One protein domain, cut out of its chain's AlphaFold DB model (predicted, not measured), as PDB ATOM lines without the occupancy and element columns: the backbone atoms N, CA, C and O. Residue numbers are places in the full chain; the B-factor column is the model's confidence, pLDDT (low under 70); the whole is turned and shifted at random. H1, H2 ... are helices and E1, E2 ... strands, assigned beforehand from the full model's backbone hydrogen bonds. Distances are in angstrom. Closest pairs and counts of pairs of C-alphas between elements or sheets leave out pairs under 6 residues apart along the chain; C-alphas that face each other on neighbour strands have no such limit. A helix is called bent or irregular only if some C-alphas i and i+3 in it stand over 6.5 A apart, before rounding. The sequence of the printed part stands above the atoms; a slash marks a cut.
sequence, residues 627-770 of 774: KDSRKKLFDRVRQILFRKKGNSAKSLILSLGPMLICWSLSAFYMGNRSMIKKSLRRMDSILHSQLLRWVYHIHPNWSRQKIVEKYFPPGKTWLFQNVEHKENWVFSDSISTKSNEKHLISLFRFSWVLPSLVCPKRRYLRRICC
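What this domain is: This is residues 627 to 770 of the 774 residues of the protein "Putative reverse transcriptase and intron maturase" of Botryococcus braunii (UniProt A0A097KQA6). Three long helices, H1, H2 and H3, make an up-and-down bundle, each running against the one before it, with the short H4 near the end of H3. The hairpin E3 E4 packs on the first part of H2, a second small hairpin, E1 E2, lies near E4, and a tail runs from the middle of the domain out to the tiny H5, with residues 759 to 764 sticking out. The printed part has 144 residues, with five named helices and four named strands in the order H1 H2 H3 H4 E1 E2 E3 E4 H5; each of the two sheets is one antiparallel pair, E1 - E2 and E3 - E4. The class is mostly helix; the whole is compact, with a radius of gyration of the C-alphas of 16.4 A and spans of 53 by 38 by 25 A.

Where its parts are: H1, residues 627 to 643, begins at C-alpha 627 (11.390, -52.062, -28.234) and is 24.3 A long. H2, residues 649 to 670, is 31.1 A long; it has a kink of 33 degrees near residue 656 and is irregular, C-alphas 655 and 658 being 7.0 A apart. H3, residues 673 to 698, is the longest at 36.6 A and ends at C-alpha 698 (-8.755, -58.290, -49.404). H4 is residues 704 to 711, E1 717 to 720, E2 723 to 726, E3 732 to 736 and E4 742 to 746. H5, residues 765 to 768, ends at C-alpha 768 (0.658, -26.933, -21.685).

How they stand to each other: H1 and H2 form a helical hairpin and touch, the closest C-alphas being those of Val 637 and Leu 656, 7.2 A, at a shallow tilt of 11 degrees. H1 and H3 touch, closest at Leu 641 and Trp 694, C-alphas 6.8 A apart, and run the same way. H2 and H3, also a helical hairpin, only just touch, with 3 pairs of C-alphas within 8 A, closest at Phe 668 and Ile 676, 6.5 A. H3 and H4 only just touch, with 3 such pairs, closest at Val 695 and Ile 707, 7.3 A, at a steep tilt of 66 degrees. The closest C-alphas of H2 and E3 are those of Lys 650 and Asp 733, 5.7 A. In the hairpin E3 E4, N 735 and O 743 are 2.8 A apart, within hydrogen-bond range. In the hairpin E1 E2, N 725 and O 718 are 2.8 A apart, also within range. Every O i to N i+4 pair is within hydrogen-bond range in H1 and H4, against 16 of 18 in H2 and 20 of 22 in H3; H5 is too short for such a pair.

The domain as a whole: The two C-alphas farthest apart, those of Asn 701 and Arg 763, are 54.6 A apart. The printed part has no cut. The link from E4 to H5, 18 residues, is long; the others are tight. The mean pLDDT of the printed part is 90.0, but residues 755 to 770 are under 70.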
ATOM      1  N   LYS A 627      11.746 -50.929 -27.358       95.38
ATOM      2  CA  LYS A 627      11.390 -52.062 -28.234       95.38
ATOM      3  C   LYS A 627       9.938 -52.473 -27.972       95.38
ATOM      4  O   LYS A 627       9.162 -52.609 -28.917       95.38
ATOM      5  N   ASP A 628       9.570 -52.554 -26.701       94.00
ATOM      6  CA  ASP A 628       8.293 -53.092 -26.250       94.00
ATOM      7  C   ASP A 628       7.144 -52.110 -26.478       94.00
ATOM      8  O   ASP A 628       6.070 -52.522 -26.894       94.00
ATOM      9  N   SER A 629       7.379 -50.804 -26.342       94.75
ATOM     10  CA  SER A 629       6.452 -49.739 -26.755       94.75
ATOM     11  C   SER A 629       6.045 -49.867 -28.222       94.75
ATOM     12  O   SER A 629       4.863 -49.831 -28.570       94.75
ATOM     13  N   ARG A 630       7.035 -50.087 -29.097       96.44
ATOM     14  CA  ARG A 630       6.818 -50.265 -30.537       96.44
ATOM     15  C   ARG A 630       6.161 -51.607 -30.850       96.44
ATOM     16  O   ARG A 630       5.283 -51.646 -31.707       96.44
ATOM     17  N   LYS A 631       6.531 -52.678 -30.139       96.75
ATOM     18  CA  LYS A 631       5.873 -53.988 -30.235       96.75
ATOM     19  C   LYS A 631       4.389 -53.887 -29.852       96.75
ATOM     20  O   LYS A 631       3.547 -54.193 -30.685       96.75
ATOM     21  N   LYS A 632       4.069 -53.346 -28.668       96.44
ATOM     22  CA  LYS A 632       2.697 -53.102 -28.180       96.44
ATOM     23  C   LYS A 632       1.859 -52.308 -29.190       96.44
ATOM     24  O   LYS A 632       0.714 -52.674 -29.448       96.44
ATOM     25  N   LEU A 633       2.427 -51.261 -29.804       97.19
ATOM     26  CA  LEU A 633       1.742 -50.513 -30.864       97.19
ATOM     27  C   LEU A 633       1.451 -51.397 -32.084       97.19
ATOM     28  O   LEU A 633       0.308 -51.445 -32.529       97.19
ATOM     29  N   PHE A 634       2.447 -52.103 -32.625       97.88
ATOM     30  CA  PHE A 634       2.257 -52.925 -33.825       97.88
ATOM     31  C   PHE A 634       1.406 -54.175 -33.600       97.88
ATOM     32  O   PHE A 634       0.723 -54.607 -34.525       97.88
ATOM     33  N   ASP A 635       1.384 -54.726 -32.391       97.69
ATOM     34  CA  ASP A 635       0.459 -55.794 -32.023       97.69
ATOM     35  C   ASP A 635      -0.985 -55.254 -31.965       97.69
ATOM     36  O   ASP A 635      -1.893 -55.898 -32.491       97.69
ATOM     37  N   ARG A 636      -1.204 -54.021 -31.471       98.06
ATOM     38  CA  ARG A 636      -2.512 -53.336 -31.535       98.06
ATOM     39  C   ARG A 636      -2.918 -52.956 -32.968       98.06
ATOM     40  O   ARG A 636      -4.081 -53.125 -33.326       98.06
ATOM     41  N   VAL A 637      -1.981 -52.520 -33.818       98.19
ATOM     42  CA  VAL A 637      -2.221 -52.327 -35.266       98.19
ATOM     43  C   VAL A 637      -2.633 -53.653 -35.913       98.19
ATOM     44  O   VAL A 637      -3.650 -53.694 -36.600       98.19
ATOM     45  N   ARG A 638      -1.920 -54.757 -35.638       98.25
ATOM     46  CA  ARG A 638      -2.261 -56.096 -36.150       98.25
ATOM     47  C   ARG A 638      -3.653 -56.546 -35.698       98.25
ATOM     48  O   ARG A 638      -4.398 -57.074 -36.515       98.25
ATOM     49  N   GLN A 639      -4.029 -56.301 -34.440       98.19
ATOM     50  CA  GLN A 639      -5.379 -56.580 -33.932       98.19
ATOM     51  C   GLN A 639      -6.457 -55.768 -34.664       98.19
ATOM     52  O   GLN A 639      -7.494 -56.325 -35.015       98.19
ATOM     53  N   ILE A 640      -6.220 -54.477 -34.933       98.25
ATOM     54  CA  ILE A 640      -7.155 -53.636 -35.696       98.25
ATOM     55  C   ILE A 640      -7.274 -54.139 -37.141       98.25
ATOM     56  O   ILE A 640      -8.390 -54.347 -37.604       98.25
ATOM     57  N   LEU A 641      -6.157 -54.419 -37.823       98.12
ATOM     58  CA  LEU A 641      -6.147 -54.980 -39.182       98.12
ATOM     59  C   LEU A 641      -6.893 -56.322 -39.258       98.12
ATOM     60  O   LEU A 641      -7.687 -56.533 -40.170       98.12
ATOM     61  N   PHE A 642      -6.688 -57.208 -38.277       97.31
ATOM     62  CA  PHE A 642      -7.377 -58.498 -38.197       97.31
ATOM     63  C   PHE A 642      -8.891 -58.328 -37.999       97.31
ATOM     64  O   PHE A 642      -9.675 -58.902 -38.751       97.31
ATOM     65  N   ARG A 643      -9.308 -57.480 -37.047       97.88
ATOM     66  CA  ARG A 643     -10.726 -57.147 -36.797       97.88
ATOM     67  C   ARG A 643     -11.388 -56.382 -37.950       97.88
ATOM     68  O   ARG A 643     -12.609 -56.319 -37.999       97.88
ATOM     69  N   LYS A 644     -10.600 -55.788 -38.852       97.12
ATOM     70  CA  LYS A 644     -11.062 -54.993 -39.998       97.12
ATOM     71  C   LYS A 644     -10.850 -55.676 -41.355       97.12
ATOM     72  O   LYS A 644     -10.927 -54.999 -42.375       97.12
ATOM     73  N   LYS A 645     -10.600 -56.992 -41.403       95.62
ATOM     74  CA  LYS A 645     -10.375 -57.752 -42.655       95.62
ATOM     75  C   LYS A 645     -11.445 -57.541 -43.737       95.62
ATOM     76  O   LYS A 645     -11.095 -57.516 -44.903       95.62
ATOM     77  N   GLY A 646     -12.719 -57.388 -43.372       94.44
ATOM     78  CA  GLY A 646     -13.820 -57.175 -44.326       94.44
ATOM     79  C   GLY A 646     -14.236 -55.712 -44.526       94.44
ATOM     80  O   GLY A 646     -15.282 -55.452 -45.112       94.44
ATOM     81  N   ASN A 647     -13.497 -54.737 -43.985       97.06
ATOM     82  CA  ASN A 647     -13.917 -53.334 -43.982       97.06
ATOM     83  C   ASN A 647     -13.232 -52.505 -45.077       97.06
ATOM     84  O   ASN A 647     -12.082 -52.743 -45.438       97.06
ATOM     85  N   SER A 648     -13.915 -51.452 -45.537       96.94
ATOM     86  CA  SER A 648     -13.333 -50.450 -46.437       96.94
ATOM     87  C   SER A 648     -12.085 -49.793 -45.840       96.94
ATOM     88  O   SER A 648     -11.986 -49.596 -44.621       96.94
ATOM     89  N   ALA A 649     -11.146 -49.393 -46.703       97.88
ATOM     90  CA  ALA A 649      -9.918 -48.730 -46.276       97.88
ATOM     91  C   ALA A 649     -10.225 -47.422 -45.526       97.88
ATOM     92  O   ALA A 649      -9.631 -47.192 -44.479       97.88
ATOM     93  N   LYS A 650     -11.255 -46.662 -45.921       97.19
ATOM     94  CA  LYS A 650     -11.867 -45.570 -45.141       97.19
ATOM     95  C   LYS A 650     -12.088 -45.938 -43.668       97.19
ATOM     96  O   LYS A 650     -11.652 -45.209 -42.780       97.19
ATOM     97  N   SER A 651     -12.754 -47.065 -43.387       97.38
ATOM     98  CA  SER A 651     -13.027 -47.504 -42.008       97.38
ATOM     99  C   SER A 651     -11.738 -47.853 -41.259       97.38
ATOM    100  O   SER A 651     -11.614 -47.543 -40.072       97.38
ATOM    101  N   LEU A 652     -10.759 -48.448 -41.947       98.25
ATOM    102  CA  LEU A 652      -9.450 -48.750 -41.375       98.25
ATOM    103  C   LEU A 652      -8.637 -47.479 -41.075       98.25
ATOM    104  O   LEU A 652      -8.095 -47.367 -39.978       98.25
ATOM    105  N   ILE A 653      -8.582 -46.510 -41.996       98.12
ATOM    106  CA  ILE A 653      -7.852 -45.243 -41.823       98.12
ATOM    107  C   ILE A 653      -8.414 -44.475 -40.624       98.12
ATOM    108  O   ILE A 653      -7.652 -44.073 -39.746       98.12
ATOM    109  N   LEU A 654      -9.743 -44.354 -40.530       97.12
ATOM    110  CA  LEU A 654     -10.418 -43.720 -39.391       97.12
ATOM    111  C   LEU A 654     -10.162 -44.457 -38.061       97.12
ATOM    112  O   LEU A 654     -10.102 -43.817 -37.016       97.12
ATOM    113  N   SER A 655      -9.965 -45.782 -38.093       97.62
ATOM    114  CA  SER A 655      -9.654 -46.588 -36.897       97.62
ATOM    115  C   SER A 655      -8.182 -46.491 -36.465       97.62
ATOM    116  O   SER A 655      -7.884 -46.518 -35.272       97.62
ATOM    117  N   LEU A 656      -7.246 -46.414 -37.419       98.06
ATOM    118  CA  LEU A 656      -5.803 -46.389 -37.150       98.06
ATOM    119  C   LEU A 656      -5.266 -44.977 -36.884       98.06
ATOM    120  O   LEU A 656      -4.387 -44.819 -36.035       98.06
ATOM    121  N   GLY A 657      -5.779 -43.966 -37.590       97.00
ATOM    122  CA  GLY A 657      -5.271 -42.593 -37.578       97.00
ATOM    123  C   GLY A 657      -5.082 -42.019 -36.168       97.00
ATOM    124  O   GLY A 657      -3.939 -41.767 -35.789       97.00
ATOM    125  N   PRO A 658      -6.144 -41.876 -35.350       96.69
ATOM    126  CA  PRO A 658      -6.045 -41.268 -34.019       96.69
ATOM    127  C   PRO A 658      -5.049 -41.978 -33.088       96.69
ATOM    128  O   PRO A 658      -4.265 -41.323 -32.402       96.69
ATOM    129  N   MET A 659      -5.023 -43.316 -33.107       97.44
ATOM    130  CA  MET A 659      -4.105 -44.127 -32.298       97.44
ATOM    131  C   MET A 659      -2.641 -43.874 -32.677       97.44
ATOM    132  O   MET A 659      -1.792 -43.668 -31.807       97.44
ATOM    133  N   LEU A 660      -2.344 -43.900 -33.977       96.88
ATOM    134  CA  LEU A 660      -0.995 -43.697 -34.491       96.88
ATOM    135  C   LEU A 660      -0.542 -42.239 -34.279       96.88
ATOM    136  O   LEU A 660       0.603 -42.032 -33.874       96.88
ATOM    137  N   ILE A 661      -1.425 -41.242 -34.467       95.56
ATOM    138  CA  ILE A 661      -1.134 -39.825 -34.176       95.56
ATOM    139  C   ILE A 661      -0.772 -39.673 -32.697       95.56
ATOM    140  O   ILE A 661       0.325 -39.209 -32.389       95.56
ATOM    141  N   CYS A 662      -1.634 -40.131 -31.783       95.38
ATOM    142  CA  CYS A 662      -1.411 -40.043 -30.339       95.38
ATOM    143  C   CYS A 662      -0.056 -40.647 -29.919       95.38
ATOM    144  O   CYS A 662       0.740 -39.992 -29.239       95.38
ATOM    145  N   TRP A 663       0.261 -41.856 -30.399       95.69
ATOM    146  CA  TRP A 663       1.543 -42.501 -30.106       95.69
ATOM    147  C   TRP A 663       2.734 -41.724 -30.688       95.69
ATOM    148  O   TRP A 663       3.743 -41.534 -30.009       95.69
ATOM    149  N   SER A 664       2.620 -41.238 -31.929       95.06
ATOM    150  CA  SER A 664       3.693 -40.493 -32.598       95.06
ATOM    151  C   SER A 664       4.015 -39.160 -31.913       95.06
ATOM    152  O   SER A 664       5.189 -38.812 -31.790       95.06
ATOM    153  N   LEU A 665       2.995 -38.468 -31.391       93.06
ATOM    154  CA  LEU A 665       3.141 -37.257 -30.587       93.06
ATOM    155  C   LEU A 665       3.843 -37.568 -29.265       93.06
ATOM    156  O   LEU A 665       4.836 -36.920 -28.942       93.06
ATOM    157  N   SER A 666       3.389 -38.593 -28.536       92.19
ATOM    158  CA  SER A 666       4.012 -39.024 -27.276       92.19
ATOM    159  C   SER A 666       5.505 -39.338 -27.463       92.19
ATOM    160  O   SER A 666       6.357 -38.760 -26.783       92.19
ATOM    161  N   ALA A 667       5.839 -40.149 -28.473       92.00
ATOM    162  CA  ALA A 667       7.220 -40.477 -28.821       92.00
ATOM    163  C   ALA A 667       8.035 -39.258 -29.299       92.00
ATOM    164  O   ALA A 667       9.259 -39.235 -29.138       92.00
ATOM    165  N   PHE A 668       7.386 -38.243 -29.883       91.44
ATOM    166  CA  PHE A 668       8.039 -37.010 -30.316       91.44
ATOM    167  C   PHE A 668       8.363 -36.054 -29.159       91.44
ATOM    168  O   PHE A 668       9.475 -35.526 -29.114       91.44
ATOM    169  N   TYR A 669       7.436 -35.849 -28.219       90.00
ATOM    170  CA  TYR A 669       7.653 -34.961 -27.071       90.00
ATOM    171  C   TYR A 669       8.721 -35.492 -26.101       90.00
ATOM    172  O   TYR A 669       9.457 -34.695 -25.519       90.00
ATOM    173  N   MET A 670       8.846 -36.818 -25.960       85.75
ATOM    174  CA  MET A 670       9.778 -37.451 -25.014       85.75
ATOM    175  C   MET A 670      11.226 -37.591 -25.523       85.75
ATOM    176  O   MET A 670      12.160 -37.619 -24.723       85.75
ATOM    177  N   GLY A 671      11.450 -37.727 -26.835       86.44
ATOM    178  CA  GLY A 671      12.749 -38.145 -27.390       86.44
ATOM    179  C   GLY A 671      13.644 -37.035 -27.967       86.44
ATOM    180  O   GLY A 671      13.261 -35.874 -28.113       86.44
ATOM    181  N   ASN A 672      14.860 -37.399 -28.407       87.31
ATOM    182  CA  ASN A 672      15.681 -36.485 -29.220       87.31
ATOM    183  C   ASN A 672      15.247 -36.521 -30.702       87.31
ATOM    184  O   ASN A 672      15.392 -37.550 -31.364       87.31
ATOM    185  N   ARG A 673      14.792 -35.381 -31.250       88.25
ATOM    186  CA  ARG A 673      14.219 -35.218 -32.609       88.25
ATOM    187  C   ARG A 673      14.980 -35.944 -33.730       88.25
ATOM    188  O   ARG A 673      14.344 -36.533 -34.601       88.25
ATOM    189  N   SER A 674      16.317 -35.932 -33.732       89.12
ATOM    190  CA  SER A 674      17.111 -36.612 -34.774       89.12
ATOM    191  C   SER A 674      17.049 -38.145 -34.690       89.12
ATOM    192  O   SER A 674      17.038 -38.819 -35.720       89.12
ATOM    193  N   MET A 675      16.961 -38.694 -33.478       87.00
ATOM    194  CA  MET A 675      16.847 -40.131 -33.216       87.00
ATOM    195  C   MET A 675      15.403 -40.633 -33.323       87.00
ATOM    196  O   MET A 675      15.167 -41.719 -33.862       87.00
ATOM    197  N   ILE A 676      14.430 -39.811 -32.912       91.38
ATOM    198  CA  ILE A 676      13.008 -40.037 -33.189       91.38
ATOM    199  C   ILE A 676      12.804 -40.178 -34.701       91.38
ATOM    200  O   ILE A 676      12.298 -41.206 -35.135       91.38
ATOM    201  N   LYS A 677      13.291 -39.236 -35.528       92.38
ATOM    202  CA  LYS A 677      13.123 -39.289 -36.997       92.38
ATOM    203  C   LYS A 677      13.648 -40.591 -37.629       92.38
ATOM    204  O   LYS A 677      13.019 -41.114 -38.544       92.38
ATOM    205  N   LYS A 678      14.762 -41.148 -37.132       93.19
ATOM    206  CA  LYS A 678      15.275 -42.467 -37.566       93.19
ATOM    207  C   LYS A 678      14.384 -43.632 -37.112       93.19
ATOM    208  O   LYS A 678      14.271 -44.623 -37.826       93.19
ATOM    209  N   SER A 679      13.764 -43.517 -35.940       93.94
ATOM    210  CA  SER A 679      12.869 -44.537 -35.379       93.94
ATOM    211  C   SER A 679      11.510 -44.540 -36.086       93.94
ATOM    212  O   SER A 679      11.077 -45.589 -36.548       93.94
ATOM    213  N   LEU A 680      10.894 -43.366 -36.257       94.44
ATOM    214  CA  LEU A 680       9.608 -43.187 -36.935       94.44
ATOM    215  C   LEU A 680       9.660 -43.670 -38.393       94.44
ATOM    216  O   LEU A 680       8.825 -44.478 -38.776       94.44
ATOM    217  N   ARG A 681      10.719 -43.346 -39.153       95.25
ATOM    218  CA  ARG A 681      10.920 -43.875 -40.522       95.25
ATOM    219  C   ARG A 681      10.947 -45.408 -40.608       95.25
ATOM    220  O   ARG A 681      10.467 -45.978 -41.583       95.25
ATOM    221  N   ARG A 682      11.500 -46.094 -39.599       96.19
ATOM    222  CA  ARG A 682      11.464 -47.569 -39.523       96.19
ATOM    223  C   ARG A 682      10.056 -48.077 -39.207       96.19
ATOM    224  O   ARG A 682       9.662 -49.124 -39.702       96.19
ATOM    225  N   MET A 683       9.296 -47.330 -38.409       96.88
ATOM    226  CA  MET A 683       7.902 -47.648 -38.099       96.88
ATOM    227  C   MET A 683       6.978 -47.418 -39.298       96.88
ATOM    228  O   MET A 683       6.104 -48.244 -39.523       96.88
ATOM    229  N   ASP A 684       7.221 -46.392 -40.119       97.19
ATOM    230  CA  ASP A 684       6.519 -46.197 -41.396       97.19
ATOM    231  C   ASP A 684       6.687 -47.408 -42.321       97.19
ATOM    232  O   ASP A 684       5.714 -47.887 -42.891       97.19
ATOM    233  N   SER A 685       7.908 -47.943 -42.433       96.88
ATOM    234  CA  SER A 685       8.188 -49.142 -43.234       96.88
ATOM    235  C   SER A 685       7.449 -50.381 -42.706       96.88
ATOM    236  O   SER A 685       6.831 -51.098 -43.489       96.88
ATOM    237  N   ILE A 686       7.438 -50.607 -41.386       97.56
ATOM    238  CA  ILE A 686       6.702 -51.730 -40.775       97.56
ATOM    239  C   ILE A 686       5.186 -51.562 -40.966       97.56
ATOM    240  O   ILE A 686       4.508 -52.528 -41.313       97.56
ATOM    241  N   LEU A 687       4.658 -50.349 -40.774       98.06
ATOM    242  CA  LEU A 687       3.243 -50.026 -40.964       98.06
ATOM    243  C   LEU A 687       2.819 -50.243 -42.422       98.06
ATOM    244  O   LEU A 687       1.826 -50.921 -42.665       98.06
ATOM    245  N   HIS A 688       3.603 -49.743 -43.380       97.75
ATOM    246  CA  HIS A 688       3.390 -49.963 -44.809       97.75
ATOM    247  C   HIS A 688       3.348 -51.461 -45.149       97.75
ATOM    248  O   HIS A 688       2.389 -51.918 -45.760       97.75
ATOM    249  N   SER A 689       4.316 -52.255 -44.678       97.94
ATOM    250  CA  SER A 689       4.335 -53.707 -44.914       97.94
ATOM    251  C   SER A 689       3.143 -54.449 -44.288       97.94
ATOM    252  O   SER A 689       2.683 -55.446 -44.845       97.94
ATOM    253  N   GLN A 690       2.620 -53.982 -43.148       98.00
ATOM    254  CA  GLN A 690       1.404 -54.539 -42.539       98.00
ATOM    255  C   GLN A 690       0.138 -54.160 -43.320       98.00
ATOM    256  O   GLN A 690      -0.710 -55.022 -43.549       98.00
ATOM    257  N   LEU A 691       0.029 -52.904 -43.764       98.31
ATOM    258  CA  LEU A 691      -1.086 -52.420 -44.579       98.31
ATOM    259  C   LEU A 691      -1.112 -53.105 -45.947       98.31
ATOM    260  O   LEU A 691      -2.144 -53.636 -46.333       98.31
ATOM    261  N   LEU A 692       0.024 -53.184 -46.642       97.94
ATOM    262  CA  LEU A 692       0.130 -53.837 -47.948       97.94
ATOM    263  C   LEU A 692      -0.287 -55.318 -47.877       97.94
ATOM    264  O   LEU A 692      -1.055 -55.781 -48.715       97.94
ATOM    265  N   ARG A 693       0.125 -56.040 -46.821       98.06
ATOM    266  CA  ARG A 693      -0.320 -57.422 -46.562       98.06
ATOM    267  C   ARG A 693      -1.830 -57.520 -46.303       98.06
ATOM    268  O   ARG A 693      -2.445 -58.491 -46.728       98.06
ATOM    269  N   TRP A 694      -2.424 -56.544 -45.616       98.19
ATOM    270  CA  TRP A 694      -3.874 -56.478 -45.398       98.19
ATOM    271  C   TRP A 694      -4.632 -56.197 -46.705       98.19
ATOM    272  O   TRP A 694      -5.612 -56.876 -46.982       98.19
ATOM    273  N   VAL A 695      -4.144 -55.296 -47.565       98.00
ATOM    274  CA  VAL A 695      -4.785 -55.034 -48.867       98.00
ATOM    275  C   VAL A 695      -4.679 -56.246 -49.806       98.00
ATOM    276  O   VAL A 695      -5.669 -56.595 -50.446       98.00
ATOM    277  N   TYR A 696      -3.529 -56.932 -49.848       97.88
ATOM    278  CA  TYR A 696      -3.368 -58.187 -50.603       97.88
ATOM    279  C   TYR A 696      -4.297 -59.313 -50.105       97.88
ATOM    280  O   TYR A 696      -4.711 -60.146 -50.903       97.88
ATOM    281  N   HIS A 697      -4.656 -59.335 -48.813       97.12
ATOM    282  CA  HIS A 697      -5.636 -60.284 -48.253       97.12
ATOM    283  C   HIS A 697      -7.075 -59.986 -48.720       97.12
ATOM    284  O   HIS A 697      -7.860 -60.913 -48.881       97.12
ATOM    285  N   ILE A 698      -7.407 -58.715 -48.983       97.12
ATOM    286  CA  ILE A 698      -8.755 -58.290 -49.404       97.12
ATOM    287  C   ILE A 698      -8.983 -58.451 -50.911       97.12
ATOM    288  O   ILE A 698     -10.097 -58.752 -51.325       97.12
ATOM    289  N   HIS A 699      -7.947 -58.259 -51.733       97.50
ATOM    290  CA  HIS A 699      -8.053 -58.310 -53.198       97.50
ATOM    291  C   HIS A 699      -7.178 -59.422 -53.801       97.50
ATOM    292  O   HIS A 699      -6.244 -59.110 -54.541       97.50
ATOM    293  N   PRO A 700      -7.449 -60.714 -53.520       97.75
ATOM    294  CA  PRO A 700      -6.632 -61.822 -54.029       97.75
ATOM    295  C   PRO A 700      -6.595 -61.877 -55.565       97.75
ATOM    296  O   PRO A 700      -5.567 -62.213 -56.145       97.75
ATOM    297  N   ASN A 701      -7.684 -61.472 -56.225       98.19
ATOM    298  CA  ASN A 701      -7.850 -61.545 -57.681       98.19
ATOM    299  C   ASN A 701      -7.343 -60.281 -58.416       98.19
ATOM    300  O   ASN A 701      -7.680 -60.070 -59.579       98.19
ATOM    301  N   TRP A 702      -6.620 -59.375 -57.747       98.38
ATOM    302  CA  TRP A 702      -6.117 -58.133 -58.351       98.38
ATOM    303  C   TRP A 702      -4.593 -58.172 -58.510       98.38
ATOM    304  O   TRP A 702      -3.872 -58.617 -57.617       98.38
ATOM    305  N   SER A 703      -4.079 -57.630 -59.619       98.19
ATOM    306  CA  SER A 703      -2.632 -57.497 -59.812       98.19
ATOM    307  C   SER A 703      -2.010 -56.584 -58.745       98.19
ATOM    308  O   SER A 703      -2.610 -55.600 -58.299       98.19
ATOM    309  N   ARG A 704      -0.769 -56.889 -58.340       97.81
ATOM    310  CA  ARG A 704      -0.055 -56.118 -57.303       97.81
ATOM    311  C   ARG A 704       0.094 -54.636 -57.683       97.81
ATOM    312  O   ARG A 704      -0.014 -53.787 -56.805       97.81
ATOM    313  N   GLN A 705       0.267 -54.339 -58.973       97.56
ATOM    314  CA  GLN A 705       0.273 -52.980 -59.533       97.56
ATOM    315  C   GLN A 705      -1.059 -52.259 -59.281       97.56
ATOM    316  O   GLN A 705      -1.074 -51.281 -58.540       97.56
ATOM    317  N   LYS A 706      -2.188 -52.820 -59.743       98.06
ATOM    318  CA  LYS A 706      -3.543 -52.265 -59.545       98.06
ATOM    319  C   LYS A 706      -3.883 -52.024 -58.067       98.06
ATOM    320  O   LYS A 706      -4.581 -51.070 -57.723       98.06
ATOM    321  N   ILE A 707      -3.381 -52.882 -57.176       98.00
ATOM    322  CA  ILE A 707      -3.502 -52.713 -55.721       98.00
ATOM    323  C   ILE A 707      -2.680 -51.515 -55.214       98.00
ATOM    324  O   ILE A 707      -3.205 -50.688 -54.463       98.00
ATOM    325  N   VAL A 708      -1.408 -51.414 -55.609       97.25
ATOM    326  CA  VAL A 708      -0.510 -50.317 -55.211       97.25
ATOM    327  C   VAL A 708      -0.981 -48.979 -55.786       97.25
ATOM    328  O   VAL A 708      -1.045 -47.999 -55.052       97.25
ATOM    329  N   GLU A 709      -1.401 -48.926 -57.044       96.81
ATOM    330  CA  GLU A 709      -1.926 -47.718 -57.691       96.81
ATOM    331  C   GLU A 709      -3.191 -47.191 -57.003       96.81
ATOM    332  O   GLU A 709      -3.306 -45.988 -56.765       96.81
ATOM    333  N   LYS A 710      -4.123 -48.081 -56.628       97.12
ATOM    334  CA  LYS A 710      -5.361 -47.688 -55.941       97.12
ATOM    335  C   LYS A 710      -5.110 -47.184 -54.520       97.12
ATOM    336  O   LYS A 710      -5.636 -46.137 -54.151       97.12
ATOM    337  N   TYR A 711      -4.370 -47.945 -53.712       98.00
ATOM    338  CA  TYR A 711      -4.281 -47.715 -52.263       98.00
ATOM    339  C   TYR A 711      -3.028 -46.954 -51.818       98.00
ATOM    340  O   TYR A 711      -3.035 -46.353 -50.745       98.00
ATOM    341  N   PHE A 712      -1.971 -46.959 -52.631       97.88
ATOM    342  CA  PHE A 712      -0.649 -46.392 -52.347       97.88
ATOM    343  C   PHE A 712      -0.129 -45.500 -53.504       97.88
ATOM    344  O   PHE A 712       1.048 -45.610 -53.870       97.88
ATOM    345  N   PRO A 713      -0.975 -44.628 -54.099       96.44
ATOM    346  CA  PRO A 713      -0.707 -43.974 -55.380       96.44
ATOM    347  C   PRO A 713       0.617 -43.183 -55.388       96.44
ATOM    348  O   PRO A 713       0.880 -42.422 -54.450       96.44
ATOM    349  N   PRO A 714       1.445 -43.324 -56.441       96.31
ATOM    350  CA  PRO A 714       2.702 -42.593 -56.570       96.31
ATOM    351  C   PRO A 714       2.477 -41.104 -56.875       96.31
ATOM    352  O   PRO A 714       1.414 -40.697 -57.340       96.31
ATOM    353  N   GLY A 715       3.494 -40.280 -56.617       94.94
ATOM    354  CA  GLY A 715       3.585 -38.883 -57.063       94.94
ATOM    355  C   GLY A 715       2.671 -37.869 -56.360       94.94
ATOM    356  O   GLY A 715       2.902 -36.668 -56.494       94.94
ATOM    357  N   LYS A 716       1.663 -38.307 -55.596       96.06
ATOM    358  CA  LYS A 716       0.695 -37.401 -54.955       96.06
ATOM    359  C   LYS A 716       1.315 -36.526 -53.857       96.06
ATOM    360  O   LYS A 716       2.153 -36.966 -53.067       96.06
ATOM    361  N   THR A 717       0.835 -35.287 -53.793       96.50
ATOM    362  CA  THR A 717       0.935 -34.404 -52.629       96.50
ATOM    363  C   THR A 717      -0.113 -34.788 -51.587       96.50
ATOM    364  O   THR A 717      -1.253 -35.115 -51.917       96.50
ATOM    365  N   TRP A 718       0.267 -34.719 -50.314       96.19
ATOM    366  CA  TRP A 718      -0.613 -34.991 -49.180       96.19
ATOM    367  C   TRP A 718      -0.575 -33.818 -48.209       96.19
ATOM    368  O   TRP A 718       0.501 -33.437 -47.750       96.19
ATOM    369  N   LEU A 719      -1.736 -33.254 -47.882       94.75
ATOM    370  CA  LEU A 719      -1.849 -32.193 -46.884       94.75
ATOM    371  C   LEU A 719      -1.993 -32.803 -45.487       94.75
ATOM    372  O   LEU A 719      -2.964 -33.500 -45.196       94.75
ATOM    373  N   PHE A 720      -1.039 -32.508 -44.606       94.62
ATOM    374  CA  PHE A 720      -1.108 -32.851 -43.187       94.62
ATOM    375  C   PHE A 720      -0.741 -31.622 -42.357       94.62
ATOM    376  O   PHE A 720       0.358 -31.094 -42.479       94.62
ATOM    377  N   GLN A 721      -1.670 -31.146 -41.520       92.06
ATOM    378  CA  GLN A 721      -1.473 -29.949 -40.680       92.06
ATOM    379  C   GLN A 721      -1.010 -28.719 -41.490       92.06
ATOM    380  O   GLN A 721      -0.101 -27.999 -41.082       92.06
ATOM    381  N   ASN A 722      -1.627 -28.509 -42.659       93.56
ATOM    382  CA  ASN A 722      -1.315 -27.457 -43.637       93.56
ATOM    383  C   ASN A 722       0.121 -27.502 -44.204       93.56
ATOM    384  O   ASN A 722       0.579 -26.530 -44.799       93.56
ATOM    385  N   VAL A 723       0.823 -28.633 -44.065       93.62
ATOM    386  CA  VAL A 723       2.099 -28.908 -44.736       93.62
ATOM    387  C   VAL A 723       1.863 -29.891 -45.879       93.62
ATOM    388  O   VAL A 723       1.222 -30.928 -45.694       93.62
ATOM    389  N   GLU A 724       2.395 -29.581 -47.062       95.75
ATOM    390  CA  GLU A 724       2.435 -30.518 -48.185       95.75
ATOM    391  C   GLU A 724       3.575 -31.531 -48.032       95.75
ATOM    392  O   GLU A 724       4.750 -31.180 -47.910       95.75
ATOM    393  N   HIS A 725       3.228 -32.810 -48.130       95.69
ATOM    394  CA  HIS A 725       4.165 -33.920 -48.179       95.69
ATOM    395  C   HIS A 725       4.103 -34.583 -49.558       95.69
ATOM    396  O   HIS A 725       3.109 -35.215 -49.904       95.69
ATOM    397  N   LYS A 726       5.179 -34.468 -50.345       95.69
ATOM    398  CA  LYS A 726       5.388 -35.265 -51.565       95.69
ATOM    399  C   LYS A 726       6.048 -36.585 -51.173       95.69
ATOM    400  O   LYS A 726       7.269 -36.664 -51.063       95.69
ATOM    401  N   GLU A 727       5.240 -37.608 -50.901       94.81
ATOM    402  CA  GLU A 727       5.728 -38.946 -50.555       94.81
ATOM    403  C   GLU A 727       4.902 -40.042 -51.241       94.81
ATOM    404  O   GLU A 727       3.674 -40.060 -51.180       94.81
ATOM    405  N   ASN A 728       5.609 -41.000 -51.845       93.06
ATOM    406  CA  ASN A 728       5.022 -42.233 -52.360       93.06
ATOM    407  C   ASN A 728       4.583 -43.154 -51.208       93.06
ATOM    408  O   ASN A 728       5.140 -43.110 -50.105       93.06
ATOM    409  N   TRP A 729       3.639 -44.046 -51.516       93.44
ATOM    410  CA  TRP A 729       3.184 -45.139 -50.647       93.44
ATOM    411  C   TRP A 729       2.500 -44.706 -49.341       93.44
ATOM    412  O   TRP A 729       2.609 -45.360 -48.300       93.44
ATOM    413  N   VAL A 730       1.744 -43.615 -49.407       97.38
ATOM    414  CA  VAL A 730       0.773 -43.242 -48.374       97.38
ATOM    415  C   VAL A 730      -0.503 -44.049 -48.591       97.38
ATOM    416  O   VAL A 730      -1.070 -44.036 -49.681       97.38
ATOM    417  N   PHE A 731      -0.957 -44.753 -47.554       98.19
ATOM    418  CA  PHE A 731      -2.193 -45.531 -47.613       98.19
ATOM    419  C   PHE A 731      -3.407 -44.599 -47.680       98.19
ATOM    420  O   PHE A 731      -3.561 -43.728 -46.823       98.19
ATOM    421  N   SER A 732      -4.265 -44.769 -48.682       97.75
ATOM    422  CA  SER A 732      -5.384 -43.863 -48.956       97.75
ATOM    423  C   SER A 732      -6.629 -44.579 -49.477       97.75
ATOM    424  O   SER A 732      -6.560 -45.711 -49.953       97.75
ATOM    425  N   ASP A 733      -7.776 -43.911 -49.358       97.56
ATOM    426  CA  ASP A 733      -9.065 -44.328 -49.915       97.56
ATOM    427  C   ASP A 733      -9.858 -43.084 -50.345       97.56
ATOM    428  O   ASP A 733      -9.676 -42.000 -49.779       97.56
ATOM    429  N   SER A 734     -10.741 -43.213 -51.333       96.12
ATOM    430  CA  SER A 734     -11.592 -42.106 -51.783       96.12
ATOM    431  C   SER A 734     -12.996 -42.192 -51.183       96.12
ATOM    432  O   SER A 734     -13.555 -43.266 -50.968       96.12
ATOM    433  N   ILE A 735     -13.574 -41.031 -50.888       95.06
ATOM    434  CA  ILE A 735     -14.930 -40.888 -50.366       95.06
ATOM    435  C   ILE A 735     -15.748 -40.102 -51.376       95.06
ATOM    436  O   ILE A 735     -15.507 -38.910 -51.551       95.06
ATOM    437  N   SER A 736     -16.741 -40.753 -51.977       95.19
ATOM    438  CA  SER A 736     -17.864 -40.056 -52.595       95.19
ATOM    439  C   SER A 736     -18.718 -39.383 -51.515       95.19
ATOM    440  O   SER A 736     -19.198 -40.032 -50.580       95.19
ATOM    441  N   THR A 737     -18.895 -38.072 -51.624       94.25
ATOM    442  CA  THR A 737     -19.933 -37.310 -50.910       94.25
ATOM    443  C   THR A 737     -21.267 -37.378 -51.659       94.25
ATOM    444  O   THR A 737     -21.344 -37.872 -52.783       94.25
ATOM    445  N   LYS A 738     -22.347 -36.863 -51.046       94.94
ATOM    446  CA  LYS A 738     -23.661 -36.724 -51.712       94.94
ATOM    447  C   LYS A 738     -23.591 -35.828 -52.969       94.94
ATOM    448  O   LYS A 738     -24.413 -35.995 -53.858       94.94
ATOM    449  N   SER A 739     -22.603 -34.933 -53.057       93.88
ATOM    450  CA  SER A 739     -22.291 -34.083 -54.217       93.88
ATOM    451  C   SER A 739     -21.538 -34.802 -55.351       93.88
ATOM    452  O   SER A 739     -21.164 -34.167 -56.329       93.88
ATOM    453  N   ASN A 740     -21.298 -36.118 -55.239       94.12
ATOM    454  CA  ASN A 740     -20.499 -36.936 -56.169       94.12
ATOM    455  C   ASN A 740     -18.994 -36.568 -56.238       94.12
ATOM    456  O   ASN A 740     -18.216 -37.211 -56.948       94.12
ATOM    457  N   GLU A 741     -18.556 -35.584 -55.450       95.44
ATOM    458  CA  GLU A 741     -17.151 -35.214 -55.278       95.44
ATOM    459  C   GLU A 741     -16.376 -36.326 -54.551       95.44
ATOM    460  O   GLU A 741     -16.910 -37.043 -53.700       95.44
ATOM    461  N   LYS A 742     -15.094 -36.498 -54.898       94.94
ATOM    462  CA  LYS A 742     -14.250 -37.602 -54.408       94.94
ATOM    463  C   LYS A 742     -13.157 -37.083 -53.479       94.94
ATOM    464  O   LYS A 742     -12.018 -36.874 -53.893       94.94
ATOM    465  N   HIS A 743     -13.489 -36.925 -52.201       95.44
ATOM    466  CA  HIS A 743     -12.532 -36.505 -51.178       95.44
ATOM    467  C   HIS A 743     -11.559 -37.646 -50.859       95.44
ATOM    468  O   HIS A 743     -11.967 -38.748 -50.487       95.44
ATOM    469  N   LEU A 744     -10.260 -37.390 -50.999       95.69
ATOM    470  CA  LEU A 744      -9.207 -38.367 -50.730       95.69
ATOM    471  C   LEU A 744      -8.835 -38.344 -49.241       95.69
ATOM    472  O   LEU A 744      -8.287 -37.355 -48.756       95.69
ATOM    473  N   ILE A 745      -9.094 -39.434 -48.515       96.56
ATOM    474  CA  ILE A 745      -8.602 -39.612 -47.144       96.56
ATOM    475  C   ILE A 745      -7.319 -40.441 -47.168       96.56
ATOM    476  O   ILE A 745      -7.217 -41.448 -47.867       96.56
ATOM    477  N   SER A 746      -6.337 -40.018 -46.374       97.38
ATOM    478  CA  SER A 746      -5.045 -40.685 -46.222       97.38
ATOM    479  C   SER A 746      -4.756 -41.035 -44.767       97.38
ATOM    480  O   SER A 746      -5.166 -40.337 -43.837       97.38
ATOM    481  N   LEU A 747      -4.026 -42.129 -44.562       97.44
ATOM    482  CA  LEU A 747      -3.378 -42.421 -43.296       97.44
ATOM    483  C   LEU A 747      -2.049 -41.667 -43.259       97.44
ATOM    484  O   LEU A 747      -1.123 -41.995 -44.002       97.44
ATOM    485  N   PHE A 748      -1.961 -40.665 -42.386       95.56
ATOM    486  CA  PHE A 748      -0.722 -39.930 -42.141       95.56
ATOM    487  C   PHE A 748       0.441 -40.877 -41.770       95.56
ATOM    488  O   PHE A 748       0.242 -41.982 -41.255       95.56
ATOM    489  N   ARG A 749       1.675 -40.413 -41.976       96.31
ATOM    490  CA  ARG A 749       2.890 -41.157 -41.623       96.31
ATOM    491  C   ARG A 749       3.520 -40.656 -40.331       96.31
ATOM    492  O   ARG A 749       3.492 -39.463 -40.029       96.31
ATOM    493  N   PHE A 750       4.187 -41.550 -39.603       95.81
ATOM    494  CA  PHE A 750       4.972 -41.189 -38.424       95.81
ATOM    495  C   PHE A 750       6.050 -40.146 -38.768       95.81
ATOM    496  O   PHE A 750       6.335 -39.260 -37.961       95.81
ATOM    497  N   SER A 751       6.638 -40.211 -39.969       94.31
ATOM    498  CA  SER A 751       7.598 -39.220 -40.478       94.31
ATOM    499  C   SER A 751       7.080 -37.772 -40.498       94.31
ATOM    500  O   SER A 751       7.906 -36.858 -40.409       94.31
ATOM    501  N   TRP A 752       5.762 -37.556 -40.606       94.12
ATOM    502  CA  TRP A 752       5.131 -36.242 -40.808       94.12
ATOM    503  C   TRP A 752       4.853 -35.473 -39.516       94.12
ATOM    504  O   TRP A 752       4.668 -34.264 -39.557       94.12
ATOM    505  N   VAL A 753       4.900 -36.124 -38.349       90.44
ATOM    506  CA  VAL A 753       4.648 -35.498 -37.028       90.44
ATOM    507  C   VAL A 753       5.881 -34.709 -36.527       90.44
ATOM    508  O   VAL A 753       6.192 -34.587 -35.346       90.44
ATOM    509  N   LEU A 754       6.635 -34.173 -37.481       76.94
ATOM    510  CA  LEU A 754       7.868 -33.410 -37.362       76.94
ATOM    511  C   LEU A 754       7.734 -32.168 -38.263       76.94
ATOM    512  O   LEU A 754       6.946 -32.150 -39.199       76.94
ATOM    513  N   PRO A 755       8.638 -31.189 -38.142       53.69
ATOM    514  CA  PRO A 755       8.478 -30.022 -37.260       53.69
ATOM    515  C   PRO A 755       7.104 -29.329 -37.119       53.69
ATOM    516  O   PRO A 755       7.060 -28.471 -36.247       53.69
ATOM    517  N   SER A 756       6.060 -29.615 -37.908       53.12
ATOM    518  CA  SER A 756       4.805 -28.821 -38.009       53.12
ATOM    519  C   SER A 756       4.290 -28.207 -36.691       53.12
ATOM    520  O   SER A 756       4.103 -26.997 -36.594       53.12
ATOM    521  N   LEU A 757       4.131 -29.023 -35.644       53.28
ATOM    522  CA  LEU A 757       3.602 -28.614 -34.332       53.28
ATOM    523  C   LEU A 757       4.595 -27.851 -33.434       53.28
ATOM    524  O   LEU A 757       4.219 -27.353 -32.371       53.28
ATOM    525  N   VAL A 758       5.873 -27.755 -33.809       53.53
ATOM    526  CA  VAL A 758       6.882 -27.007 -33.046       53.53
ATOM    527  C   VAL A 758       6.930 -25.566 -33.532       53.53
ATOM    528  O   VAL A 758       7.865 -25.152 -34.219       53.53
ATOM    529  N   CYS A 759       5.952 -24.782 -33.078       43.59
ATOM    530  CA  CYS A 759       6.063 -23.327 -33.061       43.59
ATOM    531  C   CYS A 759       7.432 -22.923 -32.462       43.59
ATOM    532  O   CYS A 759       7.819 -23.452 -31.408       43.59
ATOM    533  N   PRO A 760       8.197 -22.004 -33.091       47.31
ATOM    534  CA  PRO A 760       9.574 -21.703 -32.688       47.31
ATOM    535  C   PRO A 760       9.706 -21.160 -31.253       47.31
ATOM    536  O   PRO A 760      10.780 -21.269 -30.659       47.31
ATOM    537  N   LYS A 761       8.618 -20.661 -30.641       46.78
ATOM    538  CA  LYS A 761       8.540 -20.240 -29.226       46.78
ATOM    539  C   LYS A 761       8.529 -21.440 -28.257       46.78
ATOM    540  O   LYS A 761       7.629 -21.622 -27.438       46.78
ATOM    541  N   ARG A 762       9.605 -22.231 -28.296       44.88
ATOM    542  CA  ARG A 762       9.818 -23.523 -27.607       44.88
ATOM    543  C   ARG A 762       9.758 -23.499 -26.064       44.88
ATOM    544  O   ARG A 762       9.924 -24.546 -25.444       44.88
ATOM    545  N   ARG A 763       9.533 -22.330 -25.445       45.12
ATOM    546  CA  ARG A 763       9.325 -22.153 -23.994       45.12
ATOM    547  C   ARG A 763       7.875 -22.417 -23.552       45.12
ATOM    548  O   ARG A 763       7.688 -22.899 -22.443       45.12
ATOM    549  N   TYR A 764       6.864 -22.154 -24.392       39.53
ATOM    550  CA  TYR A 764       5.453 -22.183 -23.960       39.53
ATOM    551  C   TYR A 764       4.848 -23.593 -23.856       39.53
ATOM    552  O   TYR A 764       4.299 -23.951 -22.817       39.53
ATOM    553  N   LEU A 765       4.995 -24.438 -24.885       40.16
ATOM    554  CA  LEU A 765       4.347 -25.765 -24.924       40.16
ATOM    555  C   LEU A 765       4.813 -26.737 -23.818       40.16
ATOM    556  O   LEU A 765       4.086 -27.669 -23.488       40.16
ATOM    557  N   ARG A 766       5.966 -26.487 -23.177       43.06
ATOM    558  CA  ARG A 766       6.410 -27.225 -21.976       43.06
ATOM    559  C   ARG A 766       5.527 -27.009 -20.740       43.06
ATOM    560  O   ARG A 766       5.617 -27.813 -19.823       43.06
ATOM    561  N   ARG A 767       4.711 -25.948 -20.695       37.53
ATOM    562  CA  ARG A 767       3.700 -25.748 -19.641       37.53
ATOM    563  C   ARG A 767       2.394 -26.479 -19.971       37.53
ATOM    564  O   ARG A 767       1.810 -27.097 -19.093       37.53
ATOM    565  N   ILE A 768       1.980 -26.455 -21.241       37.22
ATOM    566  CA  ILE A 768       0.658 -26.933 -21.685       37.22
ATOM    567  C   ILE A 768       0.581 -28.468 -21.737       37.22
ATOM    568  O   ILE A 768      -0.399 -29.046 -21.287       37.22
ATOM    569  N   CYS A 769       1.623 -29.166 -22.199       37.19
ATOM    570  CA  CYS A 769       1.612 -30.639 -22.235       37.19
ATOM    571  C   CYS A 769       1.762 -31.313 -20.851       37.19
ATOM    572  O   CYS A 769       1.836 -32.539 -20.785       37.19
ATOM    573  N   CYS A 770       1.833 -30.534 -19.764       39.50
ATOM    574  CA  CYS A 770       1.999 -31.019 -18.390       39.50
ATOM    575  C   CYS A 770       0.742 -30.828 -17.517       39.50
ATOM    576  O   CYS A 770       0.685 -31.387 -16.425       39.50
TER     577      CYS A 770